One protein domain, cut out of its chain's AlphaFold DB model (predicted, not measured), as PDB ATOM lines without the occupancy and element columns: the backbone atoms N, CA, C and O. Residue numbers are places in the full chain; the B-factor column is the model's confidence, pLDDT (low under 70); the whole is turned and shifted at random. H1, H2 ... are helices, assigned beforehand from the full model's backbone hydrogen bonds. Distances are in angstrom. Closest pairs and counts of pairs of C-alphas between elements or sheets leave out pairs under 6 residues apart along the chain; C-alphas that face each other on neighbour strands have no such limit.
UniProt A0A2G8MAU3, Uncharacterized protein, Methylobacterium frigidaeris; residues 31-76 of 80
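What this domain is: This is residues 31 to 76 of the 80 residues of an uncharacterized protein of Methylobacterium frigidaeris (UniProt A0A2G8MAU3). One long straight helix, H1, makes most of the length and sticks out as a bare arm; after it comes a small turn with the very short helix H2, and then a short helix, H3, turns off to one side as the short limb of an L. The three helices form no bundle. The printed part has 46 residues with three named helices, in the order H1, H2, H3, and no named strand, and its class is all helix. It is extended, with a radius of gyration of the C-alphas of 18.0 A and spans of 55 by 19 by 6 A.

Where its parts are: H1 takes residues 31 to 56 and measures 36.9 A from first to last C-alpha, from C-alpha 31 at (57.316, 56.662, 47.240) to C-alpha 56 at (52.127, 79.107, 76.067). H2, residues 59 to 62, measures 5.2 A. H3, residues 67 to 75, measures 12.6 A and ends with C-alpha 75 at (38.582, 95.525, 74.634).

How they stand to each other: Residues 31 to 58, of which 31 to 56 belong to H1, stand free. H1 and H2 are close but not clearly touching; their closest C-alphas, those of Phe 56 and Ala 62, are 7.0 A apart. H2 and H3 touch only at the corner by their link, the closest C-alphas being those of Pro 59 and Ala 67, 7.3 A apart. H1 and H3 are apart. In H1 and H3 every O i to N i+4 pair is within hydrogen-bond range; H2 is too short for such a pair, and its one O i to N i+3 pair is not within range.

The domain as a whole: The C-alphas of Val 31 and Ala 73, the two farthest apart, are 54.8 A apart. The printed part has no cut, and the links from H1 to H2 and from H2 to H3 are tight. Mean pLDDT of the printed part is 73.0, and residues 54 to 76 are under 70.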
ATOM      1  N   VAL A  31      57.876  55.306  47.369       73.50
ATOM      2  CA  VAL A  31      57.316  56.662  47.240       73.50
ATOM      3  C   VAL A  31      56.067  56.836  48.105       73.50
ATOM      4  O   VAL A  31      55.920  57.859  48.768       73.50
ATOM      5  N   ARG A  32      55.178  55.833  48.140       72.06
ATOM      6  CA  ARG A  32      53.970  55.882  48.982       72.06
ATOM      7  C   ARG A  32      54.334  55.869  50.463       72.06
ATOM      8  O   ARG A  32      53.821  56.698  51.203       72.06
ATOM      9  N   THR A  33      55.274  55.016  50.871       77.62
ATOM     10  CA  THR A  33      55.755  54.976  52.258       77.62
ATOM     11  C   THR A  33      56.394  56.299  52.673       77.62
ATOM     12  O   THR A  33      56.033  56.836  53.714       77.62
ATOM     13  N   ARG A  34      57.268  56.888  51.843       83.38
ATOM     14  CA  ARG A  34      57.879  58.198  52.138       83.38
ATOM     15  C   ARG A  34      56.841  59.313  52.275       83.38
ATOM     16  O   ARG A  34      56.975  60.147  53.163       83.38
ATOM     17  N   ARG A  35      55.790  59.313  51.445       88.06
ATOM     18  CA  ARG A  35      54.683  60.281  51.551       88.06
ATOM     19  C   ARG A  35      53.886  60.113  52.841       88.06
ATOM     20  O   ARG A  35      53.571  61.113  53.470       88.06
ATOM     21  N   ILE A  36      53.594  58.874  53.241       90.19
ATOM     22  CA  ILE A  36      52.880  58.589  54.495       90.19
ATOM     23  C   ILE A  36      53.715  59.053  55.688       90.19
ATOM     24  O   ILE A  36      53.211  59.790  56.525       90.19
ATOM     25  N   VAL A  37      55.000  58.692  55.733       91.88
ATOM     26  CA  VAL A  37      55.908  59.118  56.810       91.88
ATOM     27  C   VAL A  37      56.008  60.644  56.866       91.88
ATOM     28  O   VAL A  37      55.870  61.218  57.939       91.88
ATOM     29  N   GLY A  38      56.172  61.310  55.719       94.38
ATOM     30  CA  GLY A  38      56.201  62.772  55.654       94.38
ATOM     31  C   GLY A  38      54.908  63.419  56.156       94.38
ATOM     32  O   GLY A  38      54.967  64.361  56.939       94.38
ATOM     33  N   ALA A  39      53.745  62.888  55.767       95.88
ATOM     34  CA  ALA A  39      52.453  63.380  56.242       95.88
ATOM     35  C   ALA A  39      52.291  63.193  57.757       95.88
ATOM     36  O   ALA A  39      51.868  64.119  58.440       95.88
ATOM     37  N   VAL A  40      52.669  62.029  58.295       96.81
ATOM     38  CA  VAL A  40      52.606  61.752  59.739       96.81
ATOM     39  C   VAL A  40      53.512  62.705  60.518       96.81
ATOM     40  O   VAL A  40      53.062  63.303  61.490       96.81
ATOM     41  N   LEU A  41      54.758  62.898  60.073       97.19
ATOM     42  CA  LEU A  41      55.697  63.822  60.717       97.19
ATOM     43  C   LEU A  41      55.199  65.270  60.671       97.19
ATOM     44  O   LEU A  41      55.272  65.976  61.673       97.19
ATOM     45  N   PHE A  42      54.654  65.697  59.530       96.62
ATOM     46  CA  PHE A  42      54.065  67.023  59.383       96.62
ATOM     47  C   PHE A  42      52.902  67.237  60.358       96.62
ATOM     48  O   PHE A  42      52.885  68.233  61.078       96.62
ATOM     49  N   TRP A  43      51.959  66.294  60.424       97.31
ATOM     50  CA  TRP A  43      50.807  66.405  61.318       97.31
ATOM     51  C   TRP A  43      51.199  66.342  62.794       97.31
ATOM     52  O   TRP A  43      50.647  67.097  63.589       97.31
ATOM     53  N   ALA A  44      52.183  65.515  63.158       95.56
ATOM     54  CA  ALA A  44      52.724  65.478  64.513       95.56
ATOM     55  C   ALA A  44      53.348  66.828  64.911       95.56
ATOM     56  O   ALA A  44      53.063  67.348  65.988       95.56
ATOM     57  N   LEU A  45      54.142  67.433  64.020       95.50
ATOM     58  CA  LEU A  45      54.740  68.748  64.253       95.50
ATOM     59  C   LEU A  45      53.676  69.851  64.337       95.50
ATOM     60  O   LEU A  45      53.733  70.686  65.235       95.50
ATOM     61  N   ALA A  46      52.693  69.846  63.434       94.69
ATOM     62  CA  ALA A  46      51.606  70.821  63.424       94.69
ATOM     63  C   ALA A  46      50.769  70.744  64.710       94.69
ATOM     64  O   ALA A  46      50.535  71.768  65.352       94.69
ATOM     65  N   ALA A  47      50.386  69.537  65.134       91.25
ATOM     66  CA  ALA A  47      49.682  69.323  66.394       91.25
ATOM     67  C   ALA A  47      50.524  69.776  67.597       91.25
ATOM     68  O   ALA A  47      49.998  70.423  68.502       91.25
ATOM     69  N   GLY A  48      51.834  69.506  67.579       88.69
ATOM     70  CA  GLY A  48      52.772  69.984  68.591       88.69
ATOM     71  C   GLY A  48      52.832  71.510  68.665       88.69
ATOM     72  O   GLY A  48      52.723  72.069  69.751       88.69
ATOM     73  N   LEU A  49      52.930  72.198  67.525       88.62
ATOM     74  CA  LEU A  49      52.956  73.664  67.452       88.62
ATOM     75  C   LEU A  49      51.642  74.301  67.915       88.62
ATOM     76  O   LEU A  49      51.673  75.303  68.626       88.62
ATOM     77  N   ILE A  50      50.499  73.720  67.544       84.75
ATOM     78  CA  ILE A  50      49.177  74.186  67.987       84.75
ATOM     79  C   ILE A  50      49.029  73.992  69.496       84.75
ATOM     80  O   ILE A  50      48.644  74.923  70.196       84.75
ATOM     81  N   THR A  51      49.389  72.813  70.006       82.00
ATOM     82  CA  THR A  51      49.343  72.514  71.445       82.00
ATOM     83  C   THR A  51      50.294  73.417  72.222       82.00
ATOM     84  O   THR A  51      49.907  73.973  73.242       82.00
ATOM     85  N   ALA A  52      51.511  73.640  71.722       77.25
ATOM     86  CA  ALA A  52      52.461  74.569  72.325       77.25
ATOM     87  C   ALA A  52      51.912  75.999  72.328       77.25
ATOM     88  O   ALA A  52      51.991  76.679  73.344       77.25
ATOM     89  N   ARG A  53      51.287  76.452  71.235       70.69
ATOM     90  CA  ARG A  53      50.562  77.728  71.219       70.69
ATOM     91  C   ARG A  53      49.455  77.753  72.269       70.69
ATOM     92  O   ARG A  53      49.356  78.750  72.963       70.69
ATOM     93  N   GLY A  54      48.678  76.686  72.420       64.56
ATOM     94  CA  GLY A  54      47.638  76.587  73.443       64.56
ATOM     95  C   GLY A  54      48.188  76.668  74.866       64.56
ATOM     96  O   GLY A  54      47.641  77.396  75.671       64.56
ATOM     97  N   VAL A  55      49.300  75.991  75.162       67.31
ATOM     98  CA  VAL A  55      49.914  75.974  76.502       67.31
ATOM     99  C   VAL A  55      50.643  77.284  76.826       67.31
ATOM    100  O   VAL A  55      50.547  77.775  77.947       67.31
ATOM    101  N   PHE A  56      51.366  77.866  75.864       59.00
ATOM    102  CA  PHE A  56      52.127  79.107  76.067       59.00
ATOM    103  C   PHE A  56      51.287  80.385  75.888       59.00
ATOM    104  O   PHE A  56      51.669  81.430  76.403       59.00
ATOM    105  N   PHE A  57      50.162  80.321  75.168       54.59
ATOM    106  CA  PHE A  57      49.178  81.406  75.031       54.59
ATOM    107  C   PHE A  57      47.825  81.026  75.651       54.59
ATOM    108  O   PHE A  57      46.784  81.459  75.158       54.59
ATOM    109  N   ASP A  58      47.812  80.241  76.729       55.97
ATOM    110  CA  ASP A  58      46.615  80.150  77.562       55.97
ATOM    111  C   ASP A  58      46.533  81.446  78.392       55.97
ATOM    112  O   ASP A  58      47.409  81.693  79.228       55.97
ATOM    113  N   PRO A  59      45.539  82.329  78.181       53.47
ATOM    114  CA  PRO A  59      45.432  83.580  78.935       53.47
ATOM    115  C   PRO A  59      45.263  83.350  80.443       53.47
ATOM    116  O   PRO A  59      45.493  84.276  81.216       53.47
ATOM    117  N   SER A  60      44.889  82.132  80.852       55.34
ATOM    118  CA  SER A  60      44.779  81.717  82.250       55.34
ATOM    119  C   SER A  60      46.123  81.354  82.905       55.34
ATOM    120  O   SER A  60      46.224  81.394  84.131       55.34
ATOM    121  N   THR A  61      47.167  81.043  82.120       56.16
ATOM    122  CA  THR A  61      48.527  80.759  82.624       56.16
ATOM    123  C   THR A  61      49.504  81.908  82.363       56.16
ATOM    124  O   THR A  61      50.422  82.117  83.155       56.16
ATOM    125  N   ALA A  62      49.314  82.676  81.282       54.47
ATOM    126  CA  ALA A  62      50.218  83.765  80.889       54.47
ATOM    127  C   ALA A  62      50.019  85.054  81.703       54.47
ATOM    128  O   ALA A  62      50.917  85.891  81.798       54.47
ATOM    129  N   PHE A  63      48.848  85.224  82.302       52.09
ATOM    130  CA  PHE A  63      48.521  86.382  83.104       52.09
ATOM    131  C   PHE A  63      47.762  85.858  84.337       52.09
ATOM    132  O   PHE A  63      46.816  85.092  84.193       52.09
ATOM    133  N   GLY A  64      48.207  86.205  85.551       57.44
ATOM    134  CA  GLY A  64      47.636  85.698  86.811       57.44
ATOM    135  C   GLY A  64      46.131  85.989  86.993       57.44
ATOM    136  O   GLY A  64      45.512  86.577  86.117       57.44
ATOM    137  N   PRO A  65      45.514  85.654  88.140       61.94
ATOM    138  CA  PRO A  65      44.050  85.674  88.335       61.94
ATOM    139  C   PRO A  65      43.330  86.998  87.984       61.94
ATOM    140  O   PRO A  65      42.133  86.993  87.721       61.94
ATOM    141  N   GLU A  66      44.058  88.115  87.902       55.00
ATOM    142  CA  GLU A  66      43.564  89.452  87.526       55.00
ATOM    143  C   GLU A  66      43.630  89.772  86.017       55.00
ATOM    144  O   GLU A  66      43.301  90.872  85.565       55.00
ATOM    145  N   ALA A  67      44.096  88.831  85.206       57.19
ATOM    146  CA  ALA A  67      44.247  88.959  83.768       57.19
ATOM    147  C   ALA A  67      42.967  89.108  82.950       57.19
ATOM    148  O   ALA A  67      42.927  90.005  82.098       57.19
ATOM    149  N   PRO A  68      41.930  88.266  83.157       57.19
ATOM    150  CA  PRO A  68      40.735  88.346  82.327       57.19
ATOM    151  C   PRO A  68      40.064  89.717  82.476       57.19
ATOM    152  O   PRO A  68      39.566  90.257  81.493       57.19
ATOM    153  N   ALA A  69      40.153  90.337  83.660       60.03
ATOM    154  CA  ALA A  69      39.634  91.678  83.918       60.03
ATOM    155  C   ALA A  69      40.378  92.778  83.134       60.03
ATOM    156  O   ALA A  69      39.748  93.693  82.605       60.03
ATOM    157  N   ARG A  70      41.710  92.690  83.000       56.88
ATOM    158  CA  ARG A  70      42.527  93.697  82.288       56.88
ATOM    159  C   ARG A  70      42.384  93.612  80.769       56.88
ATOM    160  O   ARG A  70      42.330  94.645  80.102       56.88
ATOM    161  N   VAL A  71      42.283  92.402  80.217       60.03
ATOM    162  CA  VAL A  71      42.046  92.199  78.778       60.03
ATOM    163  C   VAL A  71      40.617  92.610  78.409       60.03
ATOM    164  O   VAL A  71      40.432  93.310  77.414       60.03
ATOM    165  N   ALA A  72      39.625  92.287  79.248       60.00
ATOM    166  CA  ALA A  72      38.244  92.741  79.067       60.00
ATOM    167  C   ALA A  72      38.112  94.274  79.143       60.00
ATOM    168  O   ALA A  72      37.419  94.869  78.321       60.00
ATOM    169  N   ALA A  73      38.830  94.930  80.062       59.59
ATOM    170  CA  ALA A  73      38.864  96.393  80.156       59.59
ATOM    171  C   ALA A  73      39.546  97.065  78.948       59.59
ATOM    172  O   ALA A  73      39.192  98.183  78.590       59.59
ATOM    173  N   THR A  74      40.499  96.386  78.301       61.22
ATOM    174  CA  THR A  74      41.205  96.898  77.110       61.22
ATOM    175  C   THR A  74      40.370  96.752  75.832       61.22
ATOM    176  O   THR A  74      40.529  97.533  74.900       61.22
ATOM    177  N   GLN A  75      39.475  95.759  75.777       60.47
ATOM    178  CA  GLN A  75      38.582  95.525  74.634       60.47
ATOM    179  C   GLN A  75      37.232  96.244  74.737       60.47
ATOM    180  O   GLN A  75      36.449  96.197  73.789       60.47
ATOM    181  N   ALA A  76      36.946  96.920  75.852       55.78
ATOM    182  CA  ALA A  76      35.783  97.786  75.940       55.78
ATOM    183  C   ALA A  76      35.987  98.986  74.992       55.78
ATOM    184  O   ALA A  76      36.950  99.738  75.173       55.78
TER     185      ALA A  76